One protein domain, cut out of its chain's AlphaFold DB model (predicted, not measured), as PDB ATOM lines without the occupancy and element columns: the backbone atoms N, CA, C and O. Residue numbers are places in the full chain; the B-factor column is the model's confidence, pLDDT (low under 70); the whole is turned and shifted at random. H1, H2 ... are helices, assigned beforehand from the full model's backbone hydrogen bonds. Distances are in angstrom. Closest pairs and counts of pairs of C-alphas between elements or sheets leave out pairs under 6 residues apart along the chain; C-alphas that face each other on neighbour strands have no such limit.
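This is residues 197 to 341, 416 to 463 and 565 to 589 of the 609 residues of an uncharacterized protein of Phaffia rhodozyma (UniProt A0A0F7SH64). Four helices side by side, H2, H4, H5 and H10, make a bundle, with H1 packed along the outside of H2 and H6 along H5, whose far residues 330 to 341 stick out as a free arm. Off the bundle, H8 crosses H10, H7 packs on H8, and H9 lies farthest out. The printed part has 218 residues with ten named helices, H1 to H10 in chain order, and no named strand: all helix. It is compact, with a radius of gyration of the C-alphas of 19.5 A; it spans 72 by 48 by 36 A, only just elongated.

Start at H1, residues 197 to 223; it forms a helical hairpin with H2, residues 232 to 258, at a shallow tilt of 19 degrees, the closest C-alphas being Ala 203 and Ala 251, 4.1 A apart. Next, H3, residues 265 to 269, only just touches H2, with 3 pairs of C-alphas within 8 A, the closest Phe 252 and Trp 268 at 7.1 A. H4, residues 271 to 289, touches H2 along residues 235 to 245 of H2 alone, closest at the C-alphas of Leu 238 and Val 278, 6.0 A. H4 makes a second helical hairpin with H5, residues 295 to 341, at a shallow tilt of 26 degrees, closest at the C-alphas of Val 286 and Glu 301, 5.3 A. H6, residues 416 to 432, touches H5 opposite ways at 31 degrees, a shallow tilt, with C-alphas 316 and 426 closest at 5.1 A. H7, residues 435 to 441, touches H8, residues 443 to 452, closest at C-alphas 439 and 446, 5.2 A. H9, residues 458 to 463, touches no helix. H10, residues 565 to 589, touches H8 at a steep tilt of 67 degrees, with C-alphas 449 and 574 closest at 6.1 A. H10 also touches H2 opposite ways at a shallow tilt of 10 degrees, closest at C-alphas 246 and 568, 5.9 A. H2, H4, H5 and H10 form an up and down bundle, each running against the one before it. Every O i to N i+4 pair is within hydrogen-bond range in H1, H2, H3, H4, H6, H7, H8 and H10; in H5 it is 42 of 43 and in H9 1 of 2.

Find C-alpha 197 at (188.231, 152.105, 196.220), where H1 begins its 39.2 A; H2 measures 39.7 A and H4 27.1 A. H5 runs 69.4 A from C-alpha 295 at (157.986, 193.000, 190.679). H10, 36.9 A, ends at C-alpha 589, (167.564, 196.826, 194.560).

The C-alphas farthest apart, Ser 341 and Val 589, are 73.3 A apart. Residues 342 to 415 and 464 to 564 are not printed, with C-alpha gaps of 23.9 A and 25.6 A. Of the links that are printed whole, none is long. Mean pLDDT of the printed part is 78.7; 72 residues are under 70, among them residues 440 to 463 and 565 to 589.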
ATOM      1  N   ASP A 197     187.491 151.121 195.425       94.12
ATOM      2  CA  ASP A 197     188.231 152.105 196.220       94.12
ATOM      3  C   ASP A 197     187.982 153.541 195.760       94.12
ATOM      4  O   ASP A 197     187.810 154.427 196.596       94.12
ATOM      5  N   ARG A 198     187.815 153.765 194.452       91.81
ATOM      6  CA  ARG A 198     187.428 155.075 193.917       91.81
ATOM      7  C   ARG A 198     186.019 155.468 194.360       91.81
ATOM      8  O   ARG A 198     185.784 156.624 194.702       91.81
ATOM      9  N   TYR A 199     185.078 154.523 194.398       93.19
ATOM     10  CA  TYR A 199     183.745 154.787 194.950       93.19
ATOM     11  C   TYR A 199     183.793 155.114 196.447       93.19
ATOM     12  O   TYR A 199     183.123 156.056 196.869       93.19
ATOM     13  N   LYS A 200     184.608 154.405 197.241       95.44
ATOM     14  CA  LYS A 200     184.806 154.708 198.671       95.44
ATOM     15  C   LYS A 200     185.400 156.101 198.878       95.44
ATOM     16  O   LYS A 200     184.906 156.853 199.718       95.44
ATOM     17  N   GLU A 201     186.429 156.455 198.109       96.00
ATOM     18  CA  GLU A 201     187.084 157.765 198.162       96.00
ATOM     19  C   GLU A 201     186.108 158.892 197.802       96.00
ATOM     20  O   GLU A 201     185.994 159.884 198.529       96.00
ATOM     21  N   LEU A 202     185.334 158.714 196.727       92.69
ATOM     22  CA  LEU A 202     184.288 159.657 196.342       92.69
ATOM     23  C   LEU A 202     183.239 159.776 197.444       92.69
ATOM     24  O   LEU A 202     182.965 160.883 197.906       92.69
ATOM     25  N   ALA A 203     182.688 158.663 197.928       95.44
ATOM     26  CA  ALA A 203     181.709 158.688 199.006       95.44
ATOM     27  C   ALA A 203     182.256 159.435 200.234       95.44
ATOM     28  O   ALA A 203     181.566 160.279 200.802       95.44
ATOM     29  N   HIS A 204     183.506 159.195 200.633       97.19
ATOM     30  CA  HIS A 204     184.142 159.912 201.739       97.19
ATOM     31  C   HIS A 204     184.242 161.424 201.478       97.19
ATOM     32  O   HIS A 204     183.786 162.228 202.299       97.19
ATOM     33  N   THR A 205     184.759 161.807 200.308       96.75
ATOM     34  CA  THR A 205     184.937 163.204 199.888       96.75
ATOM     35  C   THR A 205     183.606 163.955 199.881       96.75
ATOM     36  O   THR A 205     183.469 165.016 200.495       96.75
ATOM     37  N   TYR A 206     182.579 163.375 199.258       95.19
ATOM     38  CA  TYR A 206     181.261 163.992 199.156       95.19
ATOM     39  C   TYR A 206     180.554 164.096 200.511       95.19
ATOM     40  O   TYR A 206     179.930 165.124 200.769       95.19
ATOM     41  N   ARG A 207     180.715 163.126 201.425       97.69
ATOM     42  CA  ARG A 207     180.230 163.271 202.813       97.69
ATOM     43  C   ARG A 207     180.927 164.410 203.551       97.69
ATOM     44  O   ARG A 207     180.276 165.113 204.321       97.69
ATOM     45  N   GLY A 208     182.239 164.577 203.361       97.44
ATOM     46  CA  GLY A 208     183.001 165.683 203.950       97.44
ATOM     47  C   GLY A 208     182.468 167.042 203.493       97.44
ATOM     48  O   GLY A 208     182.145 167.897 204.319       97.44
ATOM     49  N   LEU A 209     182.272 167.201 202.181       96.31
ATOM     50  CA  LEU A 209     181.687 168.409 201.594       96.31
ATOM     51  C   LEU A 209     180.243 168.645 202.061       96.31
ATOM     52  O   LEU A 209     179.891 169.765 202.432       96.31
ATOM     53  N   ALA A 210     179.418 167.595 202.095       97.19
ATOM     54  CA  ALA A 210     178.030 167.679 202.539       97.19
ATOM     55  C   ALA A 210     177.921 168.130 204.003       97.19
ATOM     56  O   ALA A 210     177.125 169.021 204.311       97.19
ATOM     57  N   ARG A 211     178.752 167.569 204.897       98.12
ATOM     58  CA  ARG A 211     178.849 167.985 206.306       98.12
ATOM     59  C   ARG A 211     179.287 169.437 206.431       98.12
ATOM     60  O   ARG A 211     178.642 170.190 207.150       98.12
ATOM     61  N   SER A 212     180.326 169.844 205.702       97.69
ATOM     62  CA  SER A 212     180.803 171.232 205.718       97.69
ATOM     63  C   SER A 212     179.699 172.221 205.327       97.69
ATOM     64  O   SER A 212     179.472 173.195 206.041       97.69
ATOM     65  N   LEU A 213     178.962 171.952 204.242       95.62
ATOM     66  CA  LEU A 213     177.848 172.806 203.814       95.62
ATOM     67  C   LEU A 213     176.694 172.816 204.814       95.62
ATOM     68  O   LEU A 213     176.159 173.882 205.104       95.62
ATOM     69  N   LYS A 214     176.349 171.656 205.381       97.50
ATOM     70  CA  LYS A 214     175.329 171.574 206.429       97.50
ATOM     71  C   LYS A 214     175.719 172.427 207.639       97.50
ATOM     72  O   LYS A 214     174.922 173.243 208.075       97.50
ATOM     73  N   HIS A 215     176.949 172.300 208.138       97.44
ATOM     74  CA  HIS A 215     177.423 173.090 209.278       97.44
ATOM     75  C   HIS A 215     177.443 174.592 208.990       97.44
ATOM     76  O   HIS A 215     177.094 175.373 209.870       97.44
ATOM     77  N   LYS A 216     177.806 175.012 207.770       96.31
ATOM     78  CA  LYS A 216     177.718 176.423 207.356       96.31
ATOM     79  C   LYS A 216     176.278 176.932 207.394       96.31
ATOM     80  O   LYS A 216     176.030 178.009 207.938       96.31
ATOM     81  N   ALA A 217     175.341 176.134 206.893       96.00
ATOM     82  CA  ALA A 217     173.927 176.466 206.922       96.00
ATOM     83  C   ALA A 217     173.381 176.521 208.361       96.00
ATOM     84  O   ALA A 217     172.709 177.482 208.726       96.00
ATOM     85  N   ASP A 218     173.730 175.540 209.198       95.88
ATOM     86  CA  ASP A 218     173.341 175.478 210.611       95.88
ATOM     87  C   ASP A 218     173.955 176.631 211.429       95.88
ATOM     88  O   ASP A 218     173.314 177.186 212.316       95.88
ATOM     89  N   ALA A 219     175.188 177.042 211.127       95.50
ATOM     90  CA  ALA A 219     175.796 178.216 211.749       95.50
ATOM     91  C   ALA A 219     175.045 179.494 211.352       95.50
ATOM     92  O   ALA A 219     174.740 180.329 212.203       95.50
ATOM     93  N   ARG A 220     174.680 179.632 210.070       93.81
ATOM     94  CA  ARG A 220     173.943 180.805 209.592       93.81
ATOM     95  C   ARG A 220     172.506 180.843 210.121       93.81
ATOM     96  O   ARG A 220     172.015 181.927 210.416       93.81
ATOM     97  N   SER A 221     171.844 179.699 210.297       92.44
ATOM     98  CA  SER A 221     170.498 179.642 210.888       92.44
ATOM     99  C   SER A 221     170.477 180.055 212.362       92.44
ATOM    100  O   SER A 221     169.504 180.660 212.804       92.44
ATOM    101  N   ARG A 222     171.558 179.801 213.112       93.31
ATOM    102  CA  ARG A 222     171.715 180.283 214.497       93.31
ATOM    103  C   ARG A 222     171.917 181.794 214.574       93.31
ATOM    104  O   ARG A 222     171.402 182.426 215.487       93.31
ATOM    105  N   LEU A 223     172.660 182.364 213.624       90.19
ATOM    106  CA  LEU A 223     172.917 183.807 213.568       90.19
ATOM    107  C   LEU A 223     171.684 184.607 213.133       90.19
ATOM    108  O   LEU A 223     171.509 185.749 213.548       90.19
ATOM    109  N   TYR A 224     170.839 184.011 212.292       85.94
ATOM    110  CA  TYR A 224     169.640 184.642 211.756       85.94
ATOM    111  C   TYR A 224     168.435 183.744 212.036       85.94
ATOM    112  O   TYR A 224     168.055 182.955 211.161       85.94
ATOM    113  N   PRO A 225     167.842 183.834 213.244       81.31
ATOM    114  CA  PRO A 225     166.662 183.054 213.576       81.31
ATOM    115  C   PRO A 225     165.540 183.353 212.573       81.31
ATOM    116  O   PRO A 225     165.486 184.453 212.012       81.31
ATOM    117  N   PRO A 226     164.653 182.380 212.310       73.81
ATOM    118  CA  PRO A 226     163.593 182.530 211.327       73.81
ATOM    119  C   PRO A 226     162.641 183.654 211.750       73.81
ATOM    120  O   PRO A 226     161.741 183.464 212.563       73.81
ATOM    121  N   THR A 227     162.842 184.842 211.188       74.06
ATOM    122  CA  THR A 227     161.867 185.927 211.234       74.06
ATOM    123  C   THR A 227     160.684 185.581 210.332       74.06
ATOM    124  O   THR A 227     160.829 184.826 209.370       74.06
ATOM    125  N   SER A 228     159.514 186.166 210.602       66.94
ATOM    126  CA  SER A 228     158.284 185.952 209.819       66.94
ATOM    127  C   SER A 228     158.448 186.214 208.314       66.94
ATOM    128  O   SER A 228     157.710 185.654 207.505       66.94
ATOM    129  N   LEU A 229     159.437 187.025 207.923       72.06
ATOM    130  CA  LEU A 229     159.787 187.280 206.531       72.06
ATOM    131  C   LEU A 229     161.085 186.559 206.129       72.06
ATOM    132  O   LEU A 229     162.082 186.642 206.852       72.06
ATOM    133  N   PRO A 230     161.117 185.897 204.953       77.12
ATOM    134  CA  PRO A 230     162.316 185.245 204.448       77.12
ATOM    135  C   PRO A 230     163.371 186.291 204.072       77.12
ATOM    136  O   PRO A 230     163.281 186.974 203.042       77.12
ATOM    137  N   THR A 231     164.381 186.412 204.927       85.56
ATOM    138  CA  THR A 231     165.580 187.207 204.686       85.56
ATOM    139  C   THR A 231     166.440 186.586 203.588       85.56
ATOM    140  O   THR A 231     166.311 185.419 203.216       85.56
ATOM    141  N   PHE A 232     167.367 187.374 203.051       86.44
ATOM    142  CA  PHE A 232     168.366 186.849 202.126       86.44
ATOM    143  C   PHE A 232     169.178 185.700 202.744       86.44
ATOM    144  O   PHE A 232     169.428 184.687 202.091       86.44
ATOM    145  N   THR A 233     169.528 185.841 204.023       88.00
ATOM    146  CA  THR A 233     170.308 184.857 204.772       88.00
ATOM    147  C   THR A 233     169.557 183.541 204.941       88.00
ATOM    148  O   THR A 233     170.164 182.491 204.747       88.00
ATOM    149  N   SER A 234     168.245 183.565 205.206       90.25
ATOM    150  CA  SER A 234     167.449 182.335 205.316       90.25
ATOM    151  C   SER A 234     167.354 181.595 203.985       90.25
ATOM    152  O   SER A 234     167.506 180.375 203.937       90.25
ATOM    153  N   ILE A 235     167.202 182.328 202.880       91.31
ATOM    154  CA  ILE A 235     167.209 181.736 201.544       91.31
ATOM    155  C   ILE A 235     168.585 181.127 201.233       91.31
ATOM    156  O   ILE A 235     168.658 180.006 200.730       91.31
ATOM    157  N   GLN A 236     169.678 181.809 201.586       92.12
ATOM    158  CA  GLN A 236     171.032 181.281 201.410       92.12
ATOM    159  C   GLN A 236     171.262 179.985 202.202       92.12
ATOM    160  O   GLN A 236     171.798 179.016 201.665       92.12
ATOM    161  N   THR A 237     170.794 179.940 203.449       94.19
ATOM    162  CA  THR A 237     170.808 178.738 204.292       94.19
ATOM    163  C   THR A 237     170.058 177.576 203.633       94.19
ATOM    164  O   THR A 237     170.577 176.461 203.577       94.19
ATOM    165  N   LEU A 238     168.866 177.814 203.070       95.19
ATOM    166  CA  LEU A 238     168.090 176.764 202.395       95.19
ATOM    167  C   LEU A 238     168.805 176.192 201.171       95.19
ATOM    168  O   LEU A 238     168.702 174.995 200.895       95.19
ATOM    169  N   ILE A 239     169.551 177.016 200.445       94.06
ATOM    170  CA  ILE A 239     170.337 176.562 199.297       94.06
ATOM    171  C   ILE A 239     171.501 175.691 199.739       94.06
ATOM    172  O   ILE A 239     171.707 174.633 199.154       94.06
ATOM    173  N   GLU A 240     172.245 176.112 200.762       95.12
ATOM    174  CA  GLU A 240     173.369 175.338 201.294       95.12
ATOM    175  C   GLU A 240     172.900 173.981 201.831       95.12
ATOM    176  O   GLU A 240     173.536 172.962 201.558       95.12
ATOM    177  N   LEU A 241     171.740 173.935 202.497       96.62
ATOM    178  CA  LEU A 241     171.112 172.672 202.890       96.62
ATOM    179  C   LEU A 241     170.666 171.840 201.679       96.62
ATOM    180  O   LEU A 241     170.838 170.623 201.682       96.62
ATOM    181  N   THR A 242     170.130 172.466 200.626       96.44
ATOM    182  CA  THR A 242     169.735 171.749 199.400       96.44
ATOM    183  C   THR A 242     170.955 171.152 198.684       96.44
ATOM    184  O   THR A 242     170.909 169.990 198.277       96.44
ATOM    185  N   ASP A 243     172.066 171.895 198.571       95.06
ATOM    186  CA  ASP A 243     173.329 171.384 198.007       95.06
ATOM    187  C   ASP A 243     173.901 170.269 198.897       95.06
ATOM    188  O   ASP A 243     174.296 169.221 198.393       95.06
ATOM    189  N   SER A 244     173.846 170.417 200.227       97.31
ATOM    190  CA  SER A 244     174.238 169.355 201.164       97.31
ATOM    191  C   SER A 244     173.449 168.058 200.938       97.31
ATOM    192  O   SER A 244     174.056 166.991 200.847       97.31
ATOM    193  N   ILE A 245     172.119 168.125 200.763       97.00
ATOM    194  CA  ILE A 245     171.289 166.950 200.437       97.00
ATOM    195  C   ILE A 245     171.767 166.286 199.140       97.00
ATOM    196  O   ILE A 245     171.918 165.066 199.110       97.00
ATOM    197  N   LEU A 246     172.019 167.059 198.079       95.12
ATOM    198  CA  LEU A 246     172.494 166.507 196.805       95.12
ATOM    199  C   LEU A 246     173.831 165.774 196.959       95.12
ATOM    200  O   LEU A 246     174.014 164.704 196.377       95.12
ATOM    201  N   LEU A 247     174.750 166.318 197.760       95.38
ATOM    202  CA  LEU A 247     176.040 165.682 198.030       95.38
ATOM    203  C   LEU A 247     175.900 164.407 198.858       95.38
ATOM    204  O   LEU A 247     176.577 163.426 198.559       95.38
ATOM    205  N   TRP A 248     175.007 164.385 199.849       97.75
ATOM    206  CA  TRP A 248     174.706 163.166 200.599       97.75
ATOM    207  C   TRP A 248     174.092 162.082 199.714       97.75
ATOM    208  O   TRP A 248     174.539 160.942 199.764       97.75
ATOM    209  N   VAL A 249     173.128 162.435 198.857       96.06
ATOM    210  CA  VAL A 249     172.527 161.500 197.889       96.06
ATOM    211  C   VAL A 249     173.592 160.908 196.969       96.06
ATOM    212  O   VAL A 249     173.583 159.705 196.715       96.06
ATOM    213  N   TYR A 250     174.535 161.726 196.495       94.12
ATOM    214  CA  TYR A 250     175.635 161.235 195.669       94.12
ATOM    215  C   TYR A 250     176.590 160.321 196.441       94.12
ATOM    216  O   TYR A 250     176.989 159.278 195.929       94.12
ATOM    217  N   ALA A 251     176.932 160.690 197.677       96.25
ATOM    218  CA  ALA A 251     177.791 159.879 198.525       96.25
ATOM    219  C   ALA A 251     177.173 158.505 198.818       96.25
ATOM    220  O   ALA A 251     177.860 157.496 198.699       96.25
ATOM    221  N   PHE A 252     175.875 158.457 199.128       95.69
ATOM    222  CA  PHE A 252     175.162 157.205 199.387       95.69
ATOM    223  C   PHE A 252     175.053 156.343 198.137       95.69
ATOM    224  O   PHE A 252     175.272 155.138 198.191       95.69
ATOM    225  N   TRP A 253     174.788 156.963 196.985       94.19
ATOM    226  CA  TRP A 253     174.821 156.248 195.717       94.19
ATOM    227  C   TRP A 253     176.196 155.624 195.449       94.19
ATOM    228  O   TRP A 253     176.256 154.484 194.990       94.19
ATOM    229  N   ALA A 254     177.283 156.343 195.752       94.00
ATOM    230  CA  ALA A 254     178.640 155.824 195.614       94.00
ATOM    231  C   ALA A 254     178.902 154.651 196.575       94.00
ATOM    232  O   ALA A 254     179.450 153.644 196.135       94.00
ATOM    233  N   ASP A 255     178.449 154.716 197.833       95.12
ATOM    234  CA  ASP A 255     178.531 153.580 198.768       95.12
ATOM    235  C   ASP A 255     177.797 152.341 198.252       95.12
ATOM    236  O   ASP A 255     178.311 151.225 198.339       95.12
ATOM    237  N   ASP A 256     176.615 152.530 197.665       93.69
ATOM    238  CA  ASP A 256     175.838 151.433 197.091       93.69
ATOM    239  C   ASP A 256     176.568 150.769 195.905       93.69
ATOM    240  O   ASP A 256     176.345 149.589 195.625       93.69
ATOM    241  N   GLN A 257     177.463 151.496 195.215       92.06
ATOM    242  CA  GLN A 257     178.323 150.917 194.173       92.06
ATOM    243  C   GLN A 257     179.498 150.110 194.750       92.06
ATOM    244  O   GLN A 257     179.985 149.200 194.080       92.06
ATOM    245  N   VAL A 258     179.954 150.407 195.976       92.81
ATOM    246  CA  VAL A 258     181.065 149.690 196.637       92.81
ATOM    247  C   VAL A 258     180.683 148.241 196.918       92.81
ATOM    248  O   VAL A 258     181.492 147.340 196.692       92.81
ATOM    249  N   THR A 259     179.459 148.017 197.405       88.38
ATOM    250  CA  THR A 259     178.934 146.679 197.715       88.38
ATOM    251  C   THR A 259     177.661 146.425 196.907       88.38
ATOM    252  O   THR A 259     176.554 146.560 197.439       88.38
ATOM    253  N   PRO A 260     177.784 146.057 195.617       83.62
ATOM    254  CA  PRO A 260     176.623 145.865 194.761       83.62
ATOM    255  C   PRO A 260     175.679 144.821 195.369       83.62
ATOM    256  O   PRO A 260     176.087 143.721 195.739       83.62
ATOM    257  N   GLY A 261     174.403 145.186 195.495       83.12
ATOM    258  CA  GLY A 261     173.376 144.340 196.108       83.12
ATOM    259  C   GLY A 261     173.207 144.510 197.621       83.12
ATOM    260  O   GLY A 261     172.327 143.865 198.185       83.12
ATOM    261  N   ARG A 262     173.981 145.387 198.277       87.94
ATOM    262  CA  ARG A 262     173.730 145.826 199.658       87.94
ATOM    263  C   ARG A 262     173.560 147.342 199.711       87.94
ATOM    264  O   ARG A 262     174.531 148.074 199.837       87.94
ATOM    265  N   VAL A 263     172.312 147.795 199.651       90.81
ATOM    266  CA  VAL A 263     171.947 149.196 199.897       90.81
ATOM    267  C   VAL A 263     171.669 149.376 201.383       90.81
ATOM    268  O   VAL A 263     170.863 148.646 201.972       90.81
ATOM    269  N   ASN A 264     172.320 150.363 201.997       92.94
ATOM    270  CA  ASN A 264     172.087 150.702 203.397       92.94
ATOM    271  C   ASN A 264     170.836 151.589 203.530       92.94
ATOM    272  O   ASN A 264     170.900 152.817 203.481       92.94
ATOM    273  N   LEU A 265     169.674 150.950 203.685       93.12
ATOM    274  CA  LEU A 265     168.380 151.636 203.763       93.12
ATOM    275  C   LEU A 265     168.280 152.628 204.929       93.12
ATOM    276  O   LEU A 265     167.588 153.635 204.801       93.12
ATOM    277  N   GLU A 266     168.948 152.367 206.053       93.69
ATOM    278  CA  GLU A 266     168.936 153.264 207.216       93.69
ATOM    279  C   GLU A 266     169.627 154.588 206.892       93.69
ATOM    280  O   GLU A 266     169.108 155.664 207.195       93.69
ATOM    281  N   VAL A 267     170.751 154.511 206.178       93.94
ATOM    282  CA  VAL A 267     171.495 155.681 205.711       93.94
ATOM    283  C   VAL A 267     170.645 156.507 204.744       93.94
ATOM    284  O   VAL A 267     170.516 157.716 204.931       93.94
ATOM    285  N   TRP A 268     169.962 155.880 203.783       94.81
ATOM    286  CA  TRP A 268     169.046 156.596 202.887       94.81
ATOM    287  C   TRP A 268     167.861 157.240 203.625       94.81
ATOM    288  O   TRP A 268     167.504 158.383 203.329       94.81
ATOM    289  N   LYS A 269     167.281 156.550 204.617       93.25
ATOM    290  CA  LYS A 269     166.180 157.067 205.455       93.25
ATOM    291  C   LYS A 269     166.617 158.224 206.357       93.25
ATOM    292  O   LYS A 269     165.813 159.111 206.633       93.25
ATOM    293  N   SER A 270     167.891 158.283 206.753       95.00
ATOM    294  CA  SER A 270     168.422 159.384 207.572       95.00
ATOM    295  C   SER A 270     168.280 160.769 206.912       95.00
ATOM    296  O   SER A 270     168.227 161.786 207.606       95.00
ATOM    297  N   LEU A 271     168.126 160.830 205.580       95.38
ATOM    298  CA  LEU A 271     167.884 162.080 204.850       95.38
ATOM    299  C   LEU A 271     166.489 162.668 205.058       95.38
ATOM    300  O   LEU A 271     166.282 163.840 204.736       95.38
ATOM    301  N   ASP A 272     165.524 161.901 205.566       94.19
ATOM    302  CA  ASP A 272     164.131 162.343 205.654       94.19
ATOM    303  C   ASP A 272     163.960 163.592 206.518       94.19
ATOM    304  O   ASP A 272     163.222 164.500 206.132       94.19
ATOM    305  N   GLY A 273     164.680 163.686 207.640       95.69
ATOM    306  CA  GLY A 273     164.649 164.874 208.496       95.69
ATOM    307  C   GLY A 273     165.112 166.128 207.751       95.69
ATOM    308  O   GLY A 273     164.403 167.131 207.700       95.69
ATOM    309  N   MET A 274     166.264 166.045 207.083       95.50
ATOM    310  CA  MET A 274     166.847 167.173 206.350       95.50
ATOM    311  C   MET A 274     165.994 167.578 205.139       95.50
ATOM    312  O   MET A 274     165.743 168.764 204.933       95.50
ATOM    313  N   LYS A 275     165.463 166.607 204.379       95.50
ATOM    314  CA  LYS A 275     164.531 166.868 203.268       95.50
ATOM    315  C   LYS A 275     163.267 167.590 203.738       95.50
ATOM    316  O   LYS A 275     162.807 168.497 203.049       95.50
ATOM    317  N   LYS A 276     162.702 167.202 204.889       96.44
ATOM    318  CA  LYS A 276     161.509 167.846 205.466       96.44
ATOM    319  C   LYS A 276     161.780 169.296 205.861       96.44
ATOM    320  O   LYS A 276     160.992 170.160 205.494       96.44
ATOM    321  N   VAL A 277     162.904 169.564 206.530       95.69
ATOM    322  CA  VAL A 277     163.308 170.929 206.917       95.69
ATOM    323  C   VAL A 277     163.476 171.818 205.685       95.69
ATOM    324  O   VAL A 277     162.878 172.888 205.607       95.69
ATOM    325  N   VAL A 278     164.229 171.356 204.683       96.12
ATOM    326  CA  VAL A 278     164.472 172.125 203.454       96.12
ATOM    327  C   VAL A 278     163.178 172.369 202.679       96.12
ATOM    328  O   VAL A 278     162.936 173.481 202.215       96.12
ATOM    329  N   ARG A 279     162.314 171.353 202.571       96.19
ATOM    330  CA  ARG A 279     160.998 171.478 201.932       96.19
ATOM    331  C   ARG A 279     160.125 172.511 202.634       96.19
ATOM    332  O   ARG A 279     159.641 173.420 201.970       96.19
ATOM    333  N   GLY A 280     159.969 172.398 203.954       95.50
ATOM    334  CA  GLY A 280     159.175 173.339 204.745       95.50
ATOM    335  C   GLY A 280     159.704 174.770 204.634       95.50
ATOM    336  O   GLY A 280     158.923 175.708 204.496       95.50
ATOM    337  N   GLY A 281     161.028 174.936 204.588       94.00
ATOM    338  CA  GLY A 281     161.664 176.227 204.347       94.00
ATOM    339  C   GLY A 281     161.309 176.831 202.987       94.00
ATOM    340  O   GLY A 281     160.858 177.974 202.926       94.00
ATOM    341  N   TRP A 282     161.444 176.073 201.893       95.00
ATOM    342  CA  TRP A 282     161.068 176.560 200.559       95.00
ATOM    343  C   TRP A 282     159.563 176.822 200.424       95.00
ATOM    344  O   TRP A 282     159.175 177.805 199.795       95.00
ATOM    345  N   GLU A 283     158.709 176.005 201.045       94.62
ATOM    346  CA  GLU A 283     157.263 176.252 201.121       94.62
ATOM    347  C   GLU A 283     156.949 177.549 201.874       94.62
ATOM    348  O   GLU A 283     156.106 178.326 201.426       94.62
ATOM    349  N   GLY A 284     157.665 177.824 202.967       93.00
ATOM    350  CA  GLY A 284     157.592 179.093 203.689       93.00
ATOM    351  C   GLY A 284     157.985 180.286 202.815       93.00
ATOM    352  O   GLY A 284     157.288 181.297 202.816       93.00
ATOM    353  N   VAL A 285     159.036 180.157 201.997       91.81
ATOM    354  CA  VAL A 285     159.444 181.212 201.049       91.81
ATOM    355  C   VAL A 285     158.370 181.452 199.984       91.81
ATOM    356  O   VAL A 285     158.071 182.605 199.680       91.81
ATOM    357  N   VAL A 286     157.765 180.393 199.434       91.94
ATOM    358  CA  VAL A 286     156.677 180.517 198.446       91.94
ATOM    359  C   VAL A 286     155.453 181.203 199.064       91.94
ATOM    360  O   VAL A 286     154.924 182.137 198.468       91.94
ATOM    361  N   LYS A 287     155.046 180.799 200.275       92.00
ATOM    362  CA  LYS A 287     153.922 181.411 201.009       92.00
ATOM    363  C   LYS A 287     154.199 182.864 201.406       92.00
ATOM    364  O   LYS A 287     153.320 183.706 201.306       92.00
ATOM    365  N   GLY A 288     155.419 183.182 201.835       88.94
ATOM    366  CA  GLY A 288     155.792 184.549 202.203       88.94
ATOM    367  C   GLY A 288     155.888 185.492 201.000       88.94
ATOM    368  O   GLY A 288     155.627 186.688 201.121       88.94
ATOM    369  N   ALA A 289     156.240 184.970 199.820       86.19
ATOM    370  CA  ALA A 289     156.359 185.776 198.609       86.19
ATOM    371  C   ALA A 289     155.003 186.189 198.009       86.19
ATOM    372  O   ALA A 289     154.950 187.225 197.349       86.19
ATOM    373  N   SER A 290     153.918 185.447 198.275       82.12
ATOM    374  CA  SER A 290     152.584 185.766 197.743       82.12
ATOM    375  C   SER A 290     151.949 187.010 198.378       82.12
ATOM    376  O   SER A 290     151.063 187.617 197.784       82.12
ATOM    377  N   VAL A 291     152.410 187.435 199.559       84.38
ATOM    378  CA  VAL A 291     151.835 188.553 200.332       84.38
ATOM    379  C   VAL A 291     152.418 189.913 199.891       84.38
ATOM    380  O   VAL A 291     152.809 190.753 200.693       84.38
ATOM    381  N   GLY A 292     152.586 190.169 198.591       75.50
ATOM    382  CA  GLY A 292     152.843 191.542 198.130       75.50
ATOM    383  C   GLY A 292     153.242 191.703 196.668       75.50
ATOM    384  O   GLY A 292     153.956 190.881 196.102       75.50
ATOM    385  N   SER A 293     152.832 192.829 196.083       66.44
ATOM    386  CA  SER A 293     152.796 193.052 194.630       66.44
ATOM    387  C   SER A 293     154.074 193.655 194.013       66.44
ATOM    388  O   SER A 293     154.049 194.236 192.932       66.44
ATOM    389  N   SER A 294     155.233 193.548 194.672       84.38
ATOM    390  CA  SER A 294     156.475 194.084 194.087       84.38
ATOM    391  C   SER A 294     157.000 193.166 192.971       84.38
ATOM    392  O   SER A 294     157.097 191.952 193.159       84.38
ATOM    393  N   LYS A 295     157.430 193.733 191.838       80.31
ATOM    394  CA  LYS A 295     157.986 193.000 190.679       80.31
ATOM    395  C   LYS A 295     159.121 192.022 191.050       80.31
ATOM    396  O   LYS A 295     159.238 190.960 190.440       80.31
ATOM    397  N   GLY A 296     159.917 192.337 192.078       77.88
ATOM    398  CA  GLY A 296     160.972 191.459 192.607       77.88
ATOM    399  C   GLY A 296     160.465 190.234 193.388       77.88
ATOM    400  O   GLY A 296     161.111 189.185 193.363       77.88
ATOM    401  N   LYS A 297     159.288 190.315 194.029       82.69
ATOM    402  CA  LYS A 297     158.685 189.189 194.775       82.69
ATOM    403  C   LYS A 297     158.275 188.049 193.845       82.69
ATOM    404  O   LYS A 297     158.576 186.901 194.156       82.69
ATOM    405  N   ARG A 298     157.707 188.351 192.671       82.69
ATOM    406  CA  ARG A 298     157.312 187.326 191.686       82.69
ATOM    407  C   ARG A 298     158.497 186.488 191.203       82.69
ATOM    408  O   ARG A 298     158.407 185.267 191.151       82.69
ATOM    409  N   ALA A 299     159.632 187.128 190.906       82.12
ATOM    410  CA  ALA A 299     160.843 186.412 190.502       82.12
ATOM    411  C   ALA A 299     161.360 185.490 191.621       82.12
ATOM    412  O   ALA A 299     161.753 184.355 191.357       82.12
ATOM    413  N   ARG A 300     161.320 185.961 192.876       82.62
ATOM    414  CA  ARG A 300     161.693 185.160 194.049       82.62
ATOM    415  C   ARG A 300     160.742 183.981 194.261       82.62
ATOM    416  O   ARG A 300     161.211 182.878 194.522       82.62
ATOM    417  N   GLU A 301     159.437 184.197 194.122       87.31
ATOM    418  CA  GLU A 301     158.412 183.158 194.240       87.31
ATOM    419  C   GLU A 301     158.588 182.067 193.176       87.31
ATOM    420  O   GLU A 301     158.617 180.881 193.501       87.31
ATOM    421  N   GLU A 302     158.759 182.454 191.909       84.06
ATOM    422  CA  GLU A 302     159.017 181.519 190.810       84.06
ATOM    423  C   GLU A 302     160.297 180.715 191.064       84.06
ATOM    424  O   GLU A 302     160.312 179.492 190.918       84.06
ATOM    425  N   ALA A 303     161.363 181.365 191.525       81.81
ATOM    426  CA  ALA A 303     162.612 180.678 191.813       81.81
ATOM    427  C   ALA A 303     162.487 179.715 193.014       81.81
ATOM    428  O   ALA A 303     163.000 178.596 192.959       81.81
ATOM    429  N   ALA A 304     161.754 180.103 194.063       88.94
ATOM    430  CA  ALA A 304     161.457 179.248 195.213       88.94
ATOM    431  C   ALA A 304     160.599 178.034 194.825       88.94
ATOM    432  O   ALA A 304     160.887 176.922 195.263       88.94
ATOM    433  N   LYS A 305     159.611 178.202 193.932       87.75
ATOM    434  CA  LYS A 305     158.843 177.085 193.350       87.75
ATOM    435  C   LYS A 305     159.747 176.112 192.587       87.75
ATOM    436  O   LYS A 305     159.549 174.901 192.681       87.75
ATOM    437  N   GLY A 306     160.751 176.619 191.868       83.62
ATOM    438  CA  GLY A 306     161.747 175.794 191.177       83.62
ATOM    439  C   GLY A 306     162.592 174.965 192.142       83.62
ATOM    440  O   GLY A 306     162.734 173.756 191.960       83.62
ATOM    441  N   MET A 307     163.085 175.595 193.211       90.50
ATOM    442  CA  MET A 307     163.851 174.918 194.262       90.50
ATOM    443  C   MET A 307     163.013 173.885 195.021       90.50
ATOM    444  O   MET A 307     163.468 172.767 195.250       90.50
ATOM    445  N   LEU A 308     161.759 174.210 195.337       90.69
ATOM    446  CA  LEU A 308     160.819 173.270 195.940       90.69
ATOM    447  C   LEU A 308     160.581 172.054 195.029       90.69
ATOM    448  O   LEU A 308     160.624 170.914 195.492       90.69
ATOM    449  N   GLY A 309     160.403 172.278 193.723       85.31
ATOM    450  CA  GLY A 309     160.305 171.212 192.724       85.31
ATOM    451  C   GLY A 309     161.539 170.303 192.694       85.31
ATOM    452  O   GLY A 309     161.398 169.082 192.637       85.31
ATOM    453  N   LEU A 310     162.744 170.874 192.807       87.62
ATOM    454  CA  LEU A 310     163.991 170.109 192.903       87.62
ATOM    455  C   LEU A 310     164.032 169.232 194.164       87.62
ATOM    456  O   LEU A 310     164.385 168.060 194.078       87.62
ATOM    457  N   VAL A 311     163.639 169.758 195.325       92.44
ATOM    458  CA  VAL A 311     163.601 168.986 196.584       92.44
ATOM    459  C   VAL A 311     162.646 167.800 196.473       92.44
ATOM    460  O   VAL A 311     162.964 166.693 196.909       92.44
ATOM    461  N   TYR A 312     161.491 168.008 195.845       87.75
ATOM    462  CA  TYR A 312     160.546 166.937 195.572       87.75
ATOM    463  C   TYR A 312     161.090 165.880 194.597       87.75
ATOM    464  O   TYR A 312     160.856 164.690 194.802       87.75
ATOM    465  N   LEU A 313     161.852 166.283 193.575       86.44
ATOM    466  CA  LEU A 313     162.533 165.342 192.682       86.44
ATOM    467  C   LEU A 313     163.518 164.461 193.440       86.44
ATOM    468  O   LEU A 313     163.546 163.250 193.233       86.44
ATOM    469  N   ILE A 314     164.326 165.080 194.302       89.00
ATOM    470  CA  ILE A 314     165.297 164.371 195.130       89.00
ATOM    471  C   ILE A 314     164.564 163.354 196.006       89.00
ATOM    472  O   ILE A 314     164.956 162.192 196.045       89.00
ATOM    473  N   ASP A 315     163.474 163.761 196.661       89.56
ATOM    474  CA  ASP A 315     162.667 162.861 197.487       89.56
ATOM    475  C   ASP A 315     162.127 161.671 196.686       89.56
ATOM    476  O   ASP A 315     162.262 160.519 197.097       89.56
ATOM    477  N   ALA A 316     161.583 161.933 195.500       83.69
ATOM    478  CA  ALA A 316     161.051 160.900 194.625       83.69
ATOM    479  C   ALA A 316     162.120 159.936 194.112       83.69
ATOM    480  O   ALA A 316     161.852 158.745 193.991       83.69
ATOM    481  N   LEU A 317     163.328 160.425 193.833       85.12
ATOM    482  CA  LEU A 317     164.446 159.584 193.420       85.12
ATOM    483  C   LEU A 317     164.979 158.724 194.554       85.12
ATOM    484  O   LEU A 317     165.249 157.549 194.330       85.12
ATOM    485  N   VAL A 318     165.084 159.278 195.762       89.81
ATOM    486  CA  VAL A 318     165.436 158.503 196.957       89.81
ATOM    487  C   VAL A 318     164.400 157.398 197.180       89.81
ATOM    488  O   VAL A 318     164.763 156.238 197.347       89.81
ATOM    489  N   LEU A 319     163.107 157.727 197.103       87.81
ATOM    490  CA  LEU A 319     162.016 156.753 197.215       87.81
ATOM    491  C   LEU A 319     162.056 155.701 196.098       87.81
ATOM    492  O   LEU A 319     161.863 154.517 196.366       87.81
ATOM    493  N   LEU A 320     162.319 156.104 194.855       84.94
ATOM    494  CA  LEU A 320     162.460 155.185 193.725       84.94
ATOM    495  C   LEU A 320     163.641 154.229 193.934       84.94
ATOM    496  O   LEU A 320     163.513 153.029 193.710       84.94
ATOM    497  N   HIS A 321     164.779 154.737 194.401       86.62
ATOM    498  CA  HIS A 321     165.962 153.924 194.681       86.62
ATOM    499  C   HIS A 321     165.707 152.913 195.807       86.62
ATOM    500  O   HIS A 321     165.941 151.721 195.627       86.62
ATOM    501  N   ILE A 322     165.119 153.354 196.924       88.25
ATOM    502  CA  ILE A 322     164.733 152.472 198.039       88.25
ATOM    503  C   ILE A 322     163.764 151.385 197.563       88.25
ATOM    504  O   ILE A 322     164.001 150.200 197.786       88.25
ATOM    505  N   THR A 323     162.691 151.772 196.868       84.81
ATOM    506  CA  THR A 323     161.660 150.821 196.421       84.81
ATOM    507  C   THR A 323     162.200 149.823 195.401       84.81
ATOM    508  O   THR A 323     161.917 148.633 195.507       84.81
ATOM    509  N   THR A 324     163.015 150.261 194.439       83.62
ATOM    510  CA  THR A 324     163.640 149.352 193.459       83.62
ATOM    511  C   THR A 324     164.606 148.369 194.121       83.62
ATOM    512  O   THR A 324     164.651 147.194 193.741       83.62
ATOM    513  N   TYR A 325     165.327 148.799 195.156       87.94
ATOM    514  CA  TYR A 325     166.172 147.909 195.940       87.94
ATOM    515  C   TYR A 325     165.362 146.881 196.741       87.94
ATOM    516  O   TYR A 325     165.632 145.682 196.648       87.94
ATOM    517  N   GLU A 326     164.331 147.314 197.471       87.31
ATOM    518  CA  GLU A 326     163.440 146.412 198.215       87.31
ATOM    519  C   GLU A 326     162.801 145.371 197.288       87.31
ATOM    520  O   GLU A 326     162.760 144.184 197.611       87.31
ATOM    521  N   GLN A 327     162.391 145.779 196.086       83.00
ATOM    522  CA  GLN A 327     161.887 144.859 195.070       83.00
ATOM    523  C   GLN A 327     162.918 143.846 194.602       83.00
ATOM    524  O   GLN A 327     162.586 142.678 194.416       83.00
ATOM    525  N   THR A 328     164.165 144.272 194.425       85.31
ATOM    526  CA  THR A 328     165.250 143.371 194.028       85.31
ATOM    527  C   THR A 328     165.488 142.316 195.111       85.31
ATOM    528  O   THR A 328     165.609 141.128 194.799       85.31
ATOM    529  N   ILE A 329     165.458 142.712 196.391       86.88
ATOM    530  CA  ILE A 329     165.538 141.775 197.520       86.88
ATOM    531  C   ILE A 329     164.368 140.794 197.484       86.88
ATOM    532  O   ILE A 329     164.595 139.584 197.534       86.88
ATOM    533  N   LEU A 330     163.131 141.284 197.376       83.81
ATOM    534  CA  LEU A 330     161.945 140.428 197.334       83.81
ATOM    535  C   LEU A 330     162.000 139.443 196.180       83.81
ATOM    536  O   LEU A 330     161.795 138.256 196.391       83.81
ATOM    537  N   HIS A 331     162.323 139.915 194.977       82.81
ATOM    538  CA  HIS A 331     162.437 139.069 193.801       82.81
ATOM    539  C   HIS A 331     163.484 137.971 194.018       82.81
ATOM    540  O   HIS A 331     163.210 136.799 193.768       82.81
ATOM    541  N   SER A 332     164.654 138.320 194.566       85.88
ATOM    542  CA  SER A 332     165.697 137.339 194.882       85.88
ATOM    543  C   SER A 332     165.246 136.319 195.937       85.88
ATOM    544  O   SER A 332     165.539 135.129 195.814       85.88
ATOM    545  N   ARG A 333     164.481 136.749 196.949       84.75
ATOM    546  CA  ARG A 333     163.927 135.874 197.990       84.75
ATOM    547  C   ARG A 333     162.869 134.936 197.414       84.75
ATOM    548  O   ARG A 333     162.934 133.735 197.657       84.75
ATOM    549  N   THR A 334     161.954 135.460 196.609       82.38
ATOM    550  CA  THR A 334     160.926 134.691 195.902       82.38
ATOM    551  C   THR A 334     161.561 133.644 194.986       82.38
ATOM    552  O   THR A 334     161.194 132.475 195.038       82.38
ATOM    553  N   GLN A 335     162.586 134.016 194.216       85.69
ATOM    554  CA  GLN A 335     163.310 133.091 193.342       85.69
ATOM    555  C   GLN A 335     164.008 131.959 194.115       85.69
ATOM    556  O   GLN A 335     164.007 130.812 193.661       85.69
ATOM    557  N   ARG A 336     164.576 132.252 195.295       83.38
ATOM    558  CA  ARG A 336     165.142 131.223 196.184       83.38
ATOM    559  C   ARG A 336     164.071 130.255 196.675       83.38
ATOM    560  O   ARG A 336     164.306 129.057 196.621       83.38
ATOM    561  N   LEU A 337     162.894 130.748 197.070       83.81
ATOM    562  CA  LEU A 337     161.783 129.889 197.499       83.81
ATOM    563  C   LEU A 337     161.316 128.951 196.373       83.81
ATOM    564  O   LEU A 337     161.180 127.753 196.613       83.81
ATOM    565  N   TYR A 338     161.173 129.456 195.140       82.44
ATOM    566  CA  TYR A 338     160.837 128.626 193.971       82.44
ATOM    567  C   TYR A 338     161.922 127.590 193.637       82.44
ATOM    568  O   TYR A 338     161.632 126.469 193.213       82.44
ATOM    569  N   SER A 339     163.192 127.943 193.841       85.00
ATOM    570  CA  SER A 339     164.310 127.019 193.628       85.00
ATOM    571  C   SER A 339     164.335 125.921 194.701       85.00
ATOM    572  O   SER A 339     164.471 124.743 194.377       85.00
ATOM    573  N   SER A 340     164.114 126.278 195.970       82.50
ATOM    574  CA  SER A 340     164.057 125.333 197.090       82.50
ATOM    575  C   SER A 340     162.873 124.365 197.002       82.50
ATOM    576  O   SER A 340     163.037 123.189 197.321       82.50
ATOM    577  N   SER A 341     161.705 124.803 196.512       74.31
ATOM    578  CA  SER A 341     160.550 123.913 196.316       74.31
ATOM    579  C   SER A 341     160.773 122.868 195.219       74.31
ATOM    580  O   SER A 341     160.160 121.803 195.248       74.31
ATOM    581  N   THR A 416     154.405 146.378 196.677       61.72
ATOM    582  CA  THR A 416     153.816 146.849 195.410       61.72
ATOM    583  C   THR A 416     153.081 148.182 195.578       61.72
ATOM    584  O   THR A 416     153.210 149.057 194.718       61.72
ATOM    585  N   ALA A 417     152.397 148.406 196.706       66.06
ATOM    586  CA  ALA A 417     151.813 149.707 197.028       66.06
ATOM    587  C   ALA A 417     152.894 150.796 197.194       66.06
ATOM    588  O   ALA A 417     152.754 151.883 196.623       66.06
ATOM    589  N   GLY A 418     153.996 150.489 197.888       61.03
ATOM    590  CA  GLY A 418     155.166 151.363 198.022       61.03
ATOM    591  C   GLY A 418     155.787 151.742 196.674       61.03
ATOM    592  O   GLY A 418     155.954 152.933 196.393       61.03
ATOM    593  N   LEU A 419     156.016 150.761 195.791       64.94
ATOM    594  CA  LEU A 419     156.472 151.018 194.420       64.94
ATOM    595  C   LEU A 419     155.481 151.907 193.669       64.94
ATOM    596  O   LEU A 419     155.891 152.875 193.037       64.94
ATOM    597  N   SER A 420     154.180 151.614 193.739       67.25
ATOM    598  CA  SER A 420     153.169 152.414 193.042       67.25
ATOM    599  C   SER A 420     153.212 153.876 193.485       67.25
ATOM    600  O   SER A 420     152.975 154.771 192.681       67.25
ATOM    601  N   ARG A 421     153.521 154.142 194.761       71.31
ATOM    602  CA  ARG A 421     153.678 155.496 195.288       71.31
ATOM    603  C   ARG A 421     154.974 156.124 194.789       71.31
ATOM    604  O   ARG A 421     154.911 157.230 194.271       71.31
ATOM    605  N   GLY A 422     156.106 155.427 194.889       62.72
ATOM    606  CA  GLY A 422     157.400 155.906 194.391       62.72
ATOM    607  C   GLY A 422     157.367 156.214 192.893       62.72
ATOM    608  O   GLY A 422     157.728 157.311 192.486       62.72
ATOM    609  N   MET A 423     156.820 155.305 192.087       69.25
ATOM    610  CA  MET A 423     156.632 155.467 190.643       69.25
ATOM    611  C   MET A 423     155.623 156.562 190.298       69.25
ATOM    612  O   MET A 423     155.875 157.324 189.371       69.25
ATOM    613  N   ARG A 424     154.501 156.691 191.027       73.25
ATOM    614  CA  ARG A 424     153.544 157.794 190.813       73.25
ATOM    615  C   ARG A 424     154.150 159.139 191.167       73.25
ATOM    616  O   ARG A 424     153.992 160.076 190.392       73.25
ATOM    617  N   LEU A 425     154.839 159.242 192.301       68.94
ATOM    618  CA  LEU A 425     155.543 160.457 192.700       68.94
ATOM    619  C   LEU A 425     156.616 160.784 191.670       68.94
ATOM    620  O   LEU A 425     156.577 161.864 191.099       68.94
ATOM    621  N   TYR A 426     157.494 159.837 191.342       65.12
ATOM    622  CA  TYR A 426     158.512 160.014 190.314       65.12
ATOM    623  C   TYR A 426     157.907 160.432 188.975       65.12
ATOM    624  O   TYR A 426     158.361 161.418 188.426       65.12
ATOM    625  N   ALA A 427     156.853 159.781 188.478       69.00
ATOM    626  CA  ALA A 427     156.188 160.173 187.235       69.00
ATOM    627  C   ALA A 427     155.565 161.575 187.330       69.00
ATOM    628  O   ALA A 427     155.712 162.382 186.418       69.00
ATOM    629  N   THR A 428     154.925 161.905 188.454       68.94
ATOM    630  CA  THR A 428     154.337 163.232 188.698       68.94
ATOM    631  C   THR A 428     155.419 164.310 188.724       68.94
ATOM    632  O   THR A 428     155.263 165.372 188.121       68.94
ATOM    633  N   TYR A 429     156.545 164.052 189.385       65.06
ATOM    634  CA  TYR A 429     157.669 164.978 189.435       65.06
ATOM    635  C   TYR A 429     158.414 165.022 188.109       65.06
ATOM    636  O   TYR A 429     158.728 166.107 187.652       65.06
ATOM    637  N   GLN A 430     158.600 163.899 187.427       64.31
ATOM    638  CA  GLN A 430     159.195 163.836 186.100       64.31
ATOM    639  C   GLN A 430     158.378 164.660 185.108       64.31
ATOM    640  O   GLN A 430     158.975 165.397 184.342       64.31
ATOM    641  N   VAL A 431     157.041 164.623 185.164       63.47
ATOM    642  CA  VAL A 431     156.177 165.520 184.379       63.47
ATOM    643  C   VAL A 431     156.432 166.982 184.756       63.47
ATOM    644  O   VAL A 431     156.672 167.801 183.872       63.47
ATOM    645  N   ASN A 432     156.475 167.304 186.052       55.94
ATOM    646  CA  ASN A 432     156.743 168.662 186.546       55.94
ATOM    647  C   ASN A 432     158.182 169.164 186.302       55.94
ATOM    648  O   ASN A 432     158.426 170.367 186.368       55.94
ATOM    649  N   LEU A 433     159.116 168.259 186.018       55.12
ATOM    650  CA  LEU A 433     160.532 168.519 185.759       55.12
ATOM    651  C   LEU A 433     160.940 168.108 184.342       55.12
ATOM    652  O   LEU A 433     162.128 168.064 184.026       55.12
ATOM    653  N   THR A 434     159.970 167.828 183.464       56.41
ATOM    654  CA  THR A 434     160.267 167.676 182.041       56.41
ATOM    655  C   THR A 434     160.891 168.966 181.558       56.41
ATOM    656  O   THR A 434     160.510 170.051 181.996       56.41
ATOM    657  N   PHE A 435     161.830 168.861 180.623       54.44
ATOM    658  CA  PHE A 435     162.490 170.036 180.075       54.44
ATOM    659  C   PHE A 435     161.496 171.077 179.560       54.44
ATOM    660  O   PHE A 435     161.673 172.247 179.862       54.44
ATOM    661  N   GLY A 436     160.392 170.660 178.932       59.06
ATOM    662  CA  GLY A 436     159.322 171.571 178.520       59.06
ATOM    663  C   GLY A 436     158.579 172.239 179.685       59.06
ATOM    664  O   GLY A 436     158.213 173.405 179.585       59.06
ATOM    665  N   VAL A 437     158.375 171.554 180.815       57.78
ATOM    666  CA  VAL A 437     157.743 172.161 181.999       57.78
ATOM    667  C   VAL A 437     158.726 173.034 182.773       57.78
ATOM    668  O   VAL A 437     158.318 174.091 183.239       57.78
ATOM    669  N   ILE A 438     160.007 172.672 182.863       57.19
ATOM    670  CA  ILE A 438     161.045 173.540 183.436       57.19
ATOM    671  C   ILE A 438     161.235 174.777 182.553       57.19
ATOM    672  O   ILE A 438     161.310 175.882 183.071       57.19
ATOM    673  N   GLU A 439     161.233 174.619 181.233       70.38
ATOM    674  CA  GLU A 439     161.268 175.719 180.270       70.38
ATOM    675  C   GLU A 439     160.029 176.606 180.375       70.38
ATOM    676  O   GLU A 439     160.144 177.824 180.348       70.38
ATOM    677  N   LYS A 440     158.836 176.033 180.555       66.62
ATOM    678  CA  LYS A 440     157.593 176.811 180.628       66.62
ATOM    679  C   LYS A 440     157.362 177.457 181.996       66.62
ATOM    680  O   LYS A 440     156.877 178.580 182.061       66.62
ATOM    681  N   ARG A 441     157.677 176.758 183.093       55.22
ATOM    682  CA  ARG A 441     157.475 177.237 184.475       55.22
ATOM    683  C   ARG A 441     158.651 178.039 185.006       55.22
ATOM    684  O   ARG A 441     158.451 178.909 185.843       55.22
ATOM    685  N   PHE A 442     159.855 177.759 184.520       54.31
ATOM    686  CA  PHE A 442     161.084 178.431 184.928       54.31
ATOM    687  C   PHE A 442     161.923 178.815 183.699       54.31
ATOM    688  O   PHE A 442     163.103 178.465 183.635       54.31
ATOM    689  N   PRO A 443     161.361 179.558 182.722       59.66
ATOM    690  CA  PRO A 443     162.026 179.861 181.448       59.66
ATOM    691  C   PRO A 443     163.405 180.474 181.644       59.66
ATOM    692  O   PRO A 443     164.362 180.117 180.963       59.66
ATOM    693  N   ARG A 444     163.541 181.345 182.647       48.34
ATOM    694  CA  ARG A 444     164.822 181.968 182.981       48.34
ATOM    695  C   ARG A 444     165.826 180.980 183.563       48.34
ATOM    696  O   ARG A 444     166.981 181.035 183.165       48.34
ATOM    697  N   THR A 445     165.406 180.094 184.466       52.22
ATOM    698  CA  THR A 445     166.253 179.062 185.096       52.22
ATOM    699  C   THR A 445     166.668 177.981 184.101       52.22
ATOM    700  O   THR A 445     167.798 177.497 184.114       52.22
ATOM    701  N   TRP A 446     165.771 177.644 183.181       58.12
ATOM    702  CA  TRP A 446     166.063 176.784 182.048       58.12
ATOM    703  C   TRP A 446     167.111 177.402 181.125       58.12
ATOM    704  O   TRP A 446     168.100 176.766 180.767       58.12
ATOM    705  N   GLU A 447     166.929 178.672 180.769       62.12
ATOM    706  CA  GLU A 447     167.838 179.370 179.870       62.12
ATOM    707  C   GLU A 447     169.241 179.530 180.469       62.12
ATOM    708  O   GLU A 447     170.235 179.410 179.763       62.12
ATOM    709  N   ILE A 448     169.293 179.756 181.777       53.62
ATOM    710  CA  ILE A 448     170.455 179.702 182.671       53.62
ATOM    711  C   ILE A 448     171.196 178.369 182.542       53.62
ATOM    712  O   ILE A 448     172.301 178.325 182.004       53.62
ATOM    713  N   ALA A 449     170.541 177.258 182.890       52.47
ATOM    714  CA  ALA A 449     171.138 175.924 182.839       52.47
ATOM    715  C   ALA A 449     171.616 175.567 181.422       52.47
ATOM    716  O   ALA A 449     172.670 174.957 181.228       52.47
ATOM    717  N   ARG A 450     170.876 176.014 180.403       62.34
ATOM    718  CA  ARG A 450     171.243 175.885 178.988       62.34
ATOM    719  C   ARG A 450     172.461 176.736 178.604       62.34
ATOM    720  O   ARG A 450     173.171 176.397 177.660       62.34
ATOM    721  N   ARG A 451     172.700 177.865 179.277       60.59
ATOM    722  CA  ARG A 451     173.855 178.751 179.051       60.59
ATOM    723  C   ARG A 451     175.104 178.264 179.794       60.59
ATOM    724  O   ARG A 451     176.181 178.373 179.210       60.59
ATOM    725  N   SER A 452     174.975 177.719 181.008       45.38
ATOM    726  CA  SER A 452     176.103 177.216 181.814       45.38
ATOM    727  C   SER A 452     176.620 175.840 181.385       45.38
ATOM    728  O   SER A 452     177.806 175.569 181.534       45.38
ATOM    729  N   THR A 453     175.799 175.010 180.733       52.69
ATOM    730  CA  THR A 453     176.210 173.700 180.177       52.69
ATOM    731  C   THR A 453     177.110 173.768 178.925       52.69
ATOM    732  O   THR A 453     177.416 172.739 178.324       52.69
ATOM    733  N   GLY A 454     177.612 174.953 178.554       47.03
ATOM    734  CA  GLY A 454     178.748 175.100 177.635       47.03
ATOM    735  C   GLY A 454     178.438 175.855 176.337       47.03
ATOM    736  O   GLY A 454     177.668 175.419 175.477       47.03
ATOM    737  N   GLY A 455     179.137 176.978 176.150       46.19
ATOM    738  CA  GLY A 455     179.046 177.897 175.009       46.19
ATOM    739  C   GLY A 455     179.415 177.341 173.623       46.19
ATOM    740  O   GLY A 455     179.308 178.079 172.651       46.19
ATOM    741  N   GLY A 456     179.778 176.061 173.482       47.12
ATOM    742  CA  GLY A 456     180.128 175.451 172.188       47.12
ATOM    743  C   GLY A 456     178.970 174.781 171.433       47.12
ATOM    744  O   GLY A 456     179.093 174.496 170.243       47.12
ATOM    745  N   ASN A 457     177.830 174.524 172.091       48.53
ATOM    746  CA  ASN A 457     176.769 173.671 171.529       48.53
ATOM    747  C   ASN A 457     175.377 174.325 171.448       48.53
ATOM    748  O   ASN A 457     174.380 173.648 171.182       48.53
ATOM    749  N   ARG A 458     175.304 175.657 171.583       50.12
ATOM    750  CA  ARG A 458     174.048 176.437 171.591       50.12
ATOM    751  C   ARG A 458     173.164 176.220 170.359       50.12
ATOM    752  O   ARG A 458     171.961 176.025 170.501       50.12
ATOM    753  N   ARG A 459     173.746 176.201 169.150       50.44
ATOM    754  CA  ARG A 459     172.989 175.965 167.899       50.44
ATOM    755  C   ARG A 459     172.531 174.510 167.739       50.44
ATOM    756  O   ARG A 459     171.548 174.269 167.050       50.44
ATOM    757  N   ARG A 460     173.212 173.547 168.374       53.22
ATOM    758  CA  ARG A 460     172.890 172.111 168.278       53.22
ATOM    759  C   ARG A 460     171.817 171.682 169.278       53.22
ATOM    760  O   ARG A 460     170.960 170.884 168.921       53.22
ATOM    761  N   TRP A 461     171.815 172.253 170.481       45.50
ATOM    762  CA  TRP A 461     170.782 171.993 171.490       45.50
ATOM    763  C   TRP A 461     169.434 172.639 171.140       45.50
ATOM    764  O   TRP A 461     168.403 171.981 171.227       45.50
ATOM    765  N   ALA A 462     169.426 173.881 170.641       45.19
ATOM    766  CA  ALA A 462     168.191 174.545 170.205       45.19
ATOM    767  C   ALA A 462     167.522 173.861 168.991       45.19
ATOM    768  O   ALA A 462     166.300 173.905 168.857       45.19
ATOM    769  N   LYS A 463     168.307 173.191 168.130       47.94
ATOM    770  CA  LYS A 463     167.788 172.385 167.009       47.94
ATOM    771  C   LYS A 463     167.086 171.099 167.474       47.94
ATOM    772  O   LYS A 463     166.143 170.700 166.810       47.94
ATOM    773  N   PRO A 565     174.011 160.303 189.053       55.84
ATOM    774  CA  PRO A 565     175.166 161.171 188.807       55.84
ATOM    775  C   PRO A 565     174.820 162.409 187.973       55.84
ATOM    776  O   PRO A 565     175.232 163.522 188.297       55.84
ATOM    777  N   HIS A 566     174.011 162.234 186.925       54.75
ATOM    778  CA  HIS A 566     173.595 163.336 186.059       54.75
ATOM    779  C   HIS A 566     172.703 164.336 186.790       54.75
ATOM    780  O   HIS A 566     172.833 165.540 186.568       54.75
ATOM    781  N   LEU A 567     171.830 163.861 187.686       59.81
ATOM    782  CA  LEU A 567     171.001 164.767 188.463       59.81
ATOM    783  C   LEU A 567     171.827 165.591 189.447       59.81
ATOM    784  O   LEU A 567     171.565 166.779 189.588       59.81
ATOM    785  N   VAL A 568     172.813 164.996 190.115       57.62
ATOM    786  CA  VAL A 568     173.657 165.735 191.061       57.62
ATOM    787  C   VAL A 568     174.391 166.857 190.331       57.62
ATOM    788  O   VAL A 568     174.329 168.008 190.754       57.62
ATOM    789  N   VAL A 569     174.983 166.576 189.168       59.97
ATOM    790  CA  VAL A 569     175.635 167.604 188.337       59.97
ATOM    791  C   VAL A 569     174.643 168.691 187.890       59.97
ATOM    792  O   VAL A 569     174.944 169.886 187.978       59.97
ATOM    793  N   PHE A 570     173.441 168.301 187.459       55.59
ATOM    794  CA  PHE A 570     172.390 169.230 187.036       55.59
ATOM    795  C   PHE A 570     171.871 170.107 188.188       55.59
ATOM    796  O   PHE A 570     171.813 171.329 188.058       55.59
ATOM    797  N   GLY A 571     171.551 169.504 189.334       57.59
ATOM    798  CA  GLY A 571     171.051 170.182 190.528       57.59
ATOM    799  C   GLY A 571     172.053 171.191 191.081       57.59
ATOM    800  O   GLY A 571     171.679 172.321 191.386       57.59
ATOM    801  N   ARG A 572     173.346 170.844 191.115       60.75
ATOM    802  CA  ARG A 572     174.402 171.781 191.537       60.75
ATOM    803  C   ARG A 572     174.575 172.949 190.571       60.75
ATOM    804  O   ARG A 572     174.779 174.076 191.014       60.75
ATOM    805  N   SER A 573     174.472 172.701 189.266       56.50
ATOM    806  CA  SER A 573     174.545 173.760 188.247       56.50
ATOM    807  C   SER A 573     173.381 174.747 188.384       56.50
ATOM    808  O   SER A 573     173.597 175.959 188.380       56.50
ATOM    809  N   LEU A 574     172.165 174.233 188.607       55.69
ATOM    810  CA  LEU A 574     170.978 175.043 188.891       55.69
ATOM    811  C   LEU A 574     171.148 175.902 190.149       55.69
ATOM    812  O   LEU A 574     170.857 177.096 190.120       55.69
ATOM    813  N   ILE A 575     171.649 175.306 191.233       55.38
ATOM    814  CA  ILE A 575     171.881 175.996 192.506       55.38
ATOM    815  C   ILE A 575     172.893 177.138 192.350       55.38
ATOM    816  O   ILE A 575     172.624 178.256 192.788       55.38
ATOM    817  N   ARG A 576     174.037 176.893 191.699       59.88
ATOM    818  CA  ARG A 576     175.085 177.914 191.517       59.88
ATOM    819  C   ARG A 576     174.576 179.138 190.772       59.88
ATOM    820  O   ARG A 576     174.835 180.268 191.176       59.88
ATOM    821  N   GLU A 577     173.850 178.917 189.685       57.81
ATOM    822  CA  GLU A 577     173.388 180.018 188.849       57.81
ATOM    823  C   GLU A 577     172.199 180.759 189.480       57.81
ATOM    824  O   GLU A 577     172.082 181.979 189.332       57.81
ATOM    825  N   TRP A 578     171.377 180.058 190.271       55.53
ATOM    826  CA  TRP A 578     170.383 180.678 191.146       55.53
ATOM    827  C   TRP A 578     171.056 181.613 192.162       55.53
ATOM    828  O   TRP A 578     170.642 182.765 192.278       55.53
ATOM    829  N   VAL A 579     172.122 181.168 192.845       52.91
ATOM    830  CA  VAL A 579     172.838 181.991 193.844       52.91
ATOM    831  C   VAL A 579     173.397 183.243 193.187       52.91
ATOM    832  O   VAL A 579     173.130 184.344 193.662       52.91
ATOM    833  N   ALA A 580     174.084 183.086 192.054       56.91
ATOM    834  CA  ALA A 580     174.674 184.203 191.322       56.91
ATOM    835  C   ALA A 580     173.629 185.258 190.914       56.91
ATOM    836  O   ALA A 580     173.879 186.455 191.018       56.91
ATOM    837  N   ARG A 581     172.429 184.849 190.478       52.22
ATOM    838  CA  ARG A 581     171.391 185.808 190.058       52.22
ATOM    839  C   ARG A 581     170.568 186.388 191.192       52.22
ATOM    840  O   ARG A 581     170.194 187.555 191.102       52.22
ATOM    841  N   SER A 582     170.261 185.606 192.219       46.47
ATOM    842  CA  SER A 582     169.570 186.121 193.399       46.47
ATOM    843  C   SER A 582     170.433 187.161 194.107       46.47
ATOM    844  O   SER A 582     169.904 188.204 194.471       46.47
ATOM    845  N   MET A 583     171.752 186.938 194.196       47.00
ATOM    846  CA  MET A 583     172.715 187.944 194.664       47.00
ATOM    847  C   MET A 583     172.623 189.223 193.814       47.00
ATOM    848  O   MET A 583     172.302 190.282 194.345       47.00
ATOM    849  N   ASN A 584     172.723 189.111 192.484       54.66
ATOM    850  CA  ASN A 584     172.665 190.277 191.590       54.66
ATOM    851  C   ASN A 584     171.324 191.041 191.634       54.66
ATOM    852  O   ASN A 584     171.305 192.257 191.468       54.66
ATOM    853  N   GLN A 585     170.184 190.364 191.832       53.25
ATOM    854  CA  GLN A 585     168.883 191.043 191.939       53.25
ATOM    855  C   GLN A 585     168.645 191.679 193.310       53.25
ATOM    856  O   GLN A 585     167.941 192.682 193.389       53.25
ATOM    857  N   LEU A 586     169.213 191.122 194.379       44.81
ATOM    858  CA  LEU A 586     169.176 191.749 195.699       44.81
ATOM    859  C   LEU A 586     170.108 192.963 195.780       44.81
ATOM    860  O   LEU A 586     169.730 193.967 196.377       44.81
ATOM    861  N   GLU A 587     171.271 192.906 195.133       48.75
ATOM    862  CA  GLU A 587     172.189 194.045 195.018       48.75
ATOM    863  C   GLU A 587     171.632 195.141 194.100       48.75
ATOM    864  O   GLU A 587     171.704 196.321 194.437       48.75
ATOM    865  N   GLY A 588     170.968 194.768 192.999       48.16
ATOM    866  CA  GLY A 588     170.330 195.721 192.085       48.16
ATOM    867  C   GLY A 588     169.221 196.566 192.727       48.16
ATOM    868  O   GLY A 588     169.002 197.696 192.303       48.16
ATOM    869  N   VAL A 589     168.560 196.063 193.779       48.16
ATOM    870  CA  VAL A 589     167.564 196.826 194.560       48.16
ATOM    871  C   VAL A 589     168.226 197.770 195.571       48.16
ATOM    872  O   VAL A 589     167.633 198.786 195.917       48.16
TER     873      VAL A 589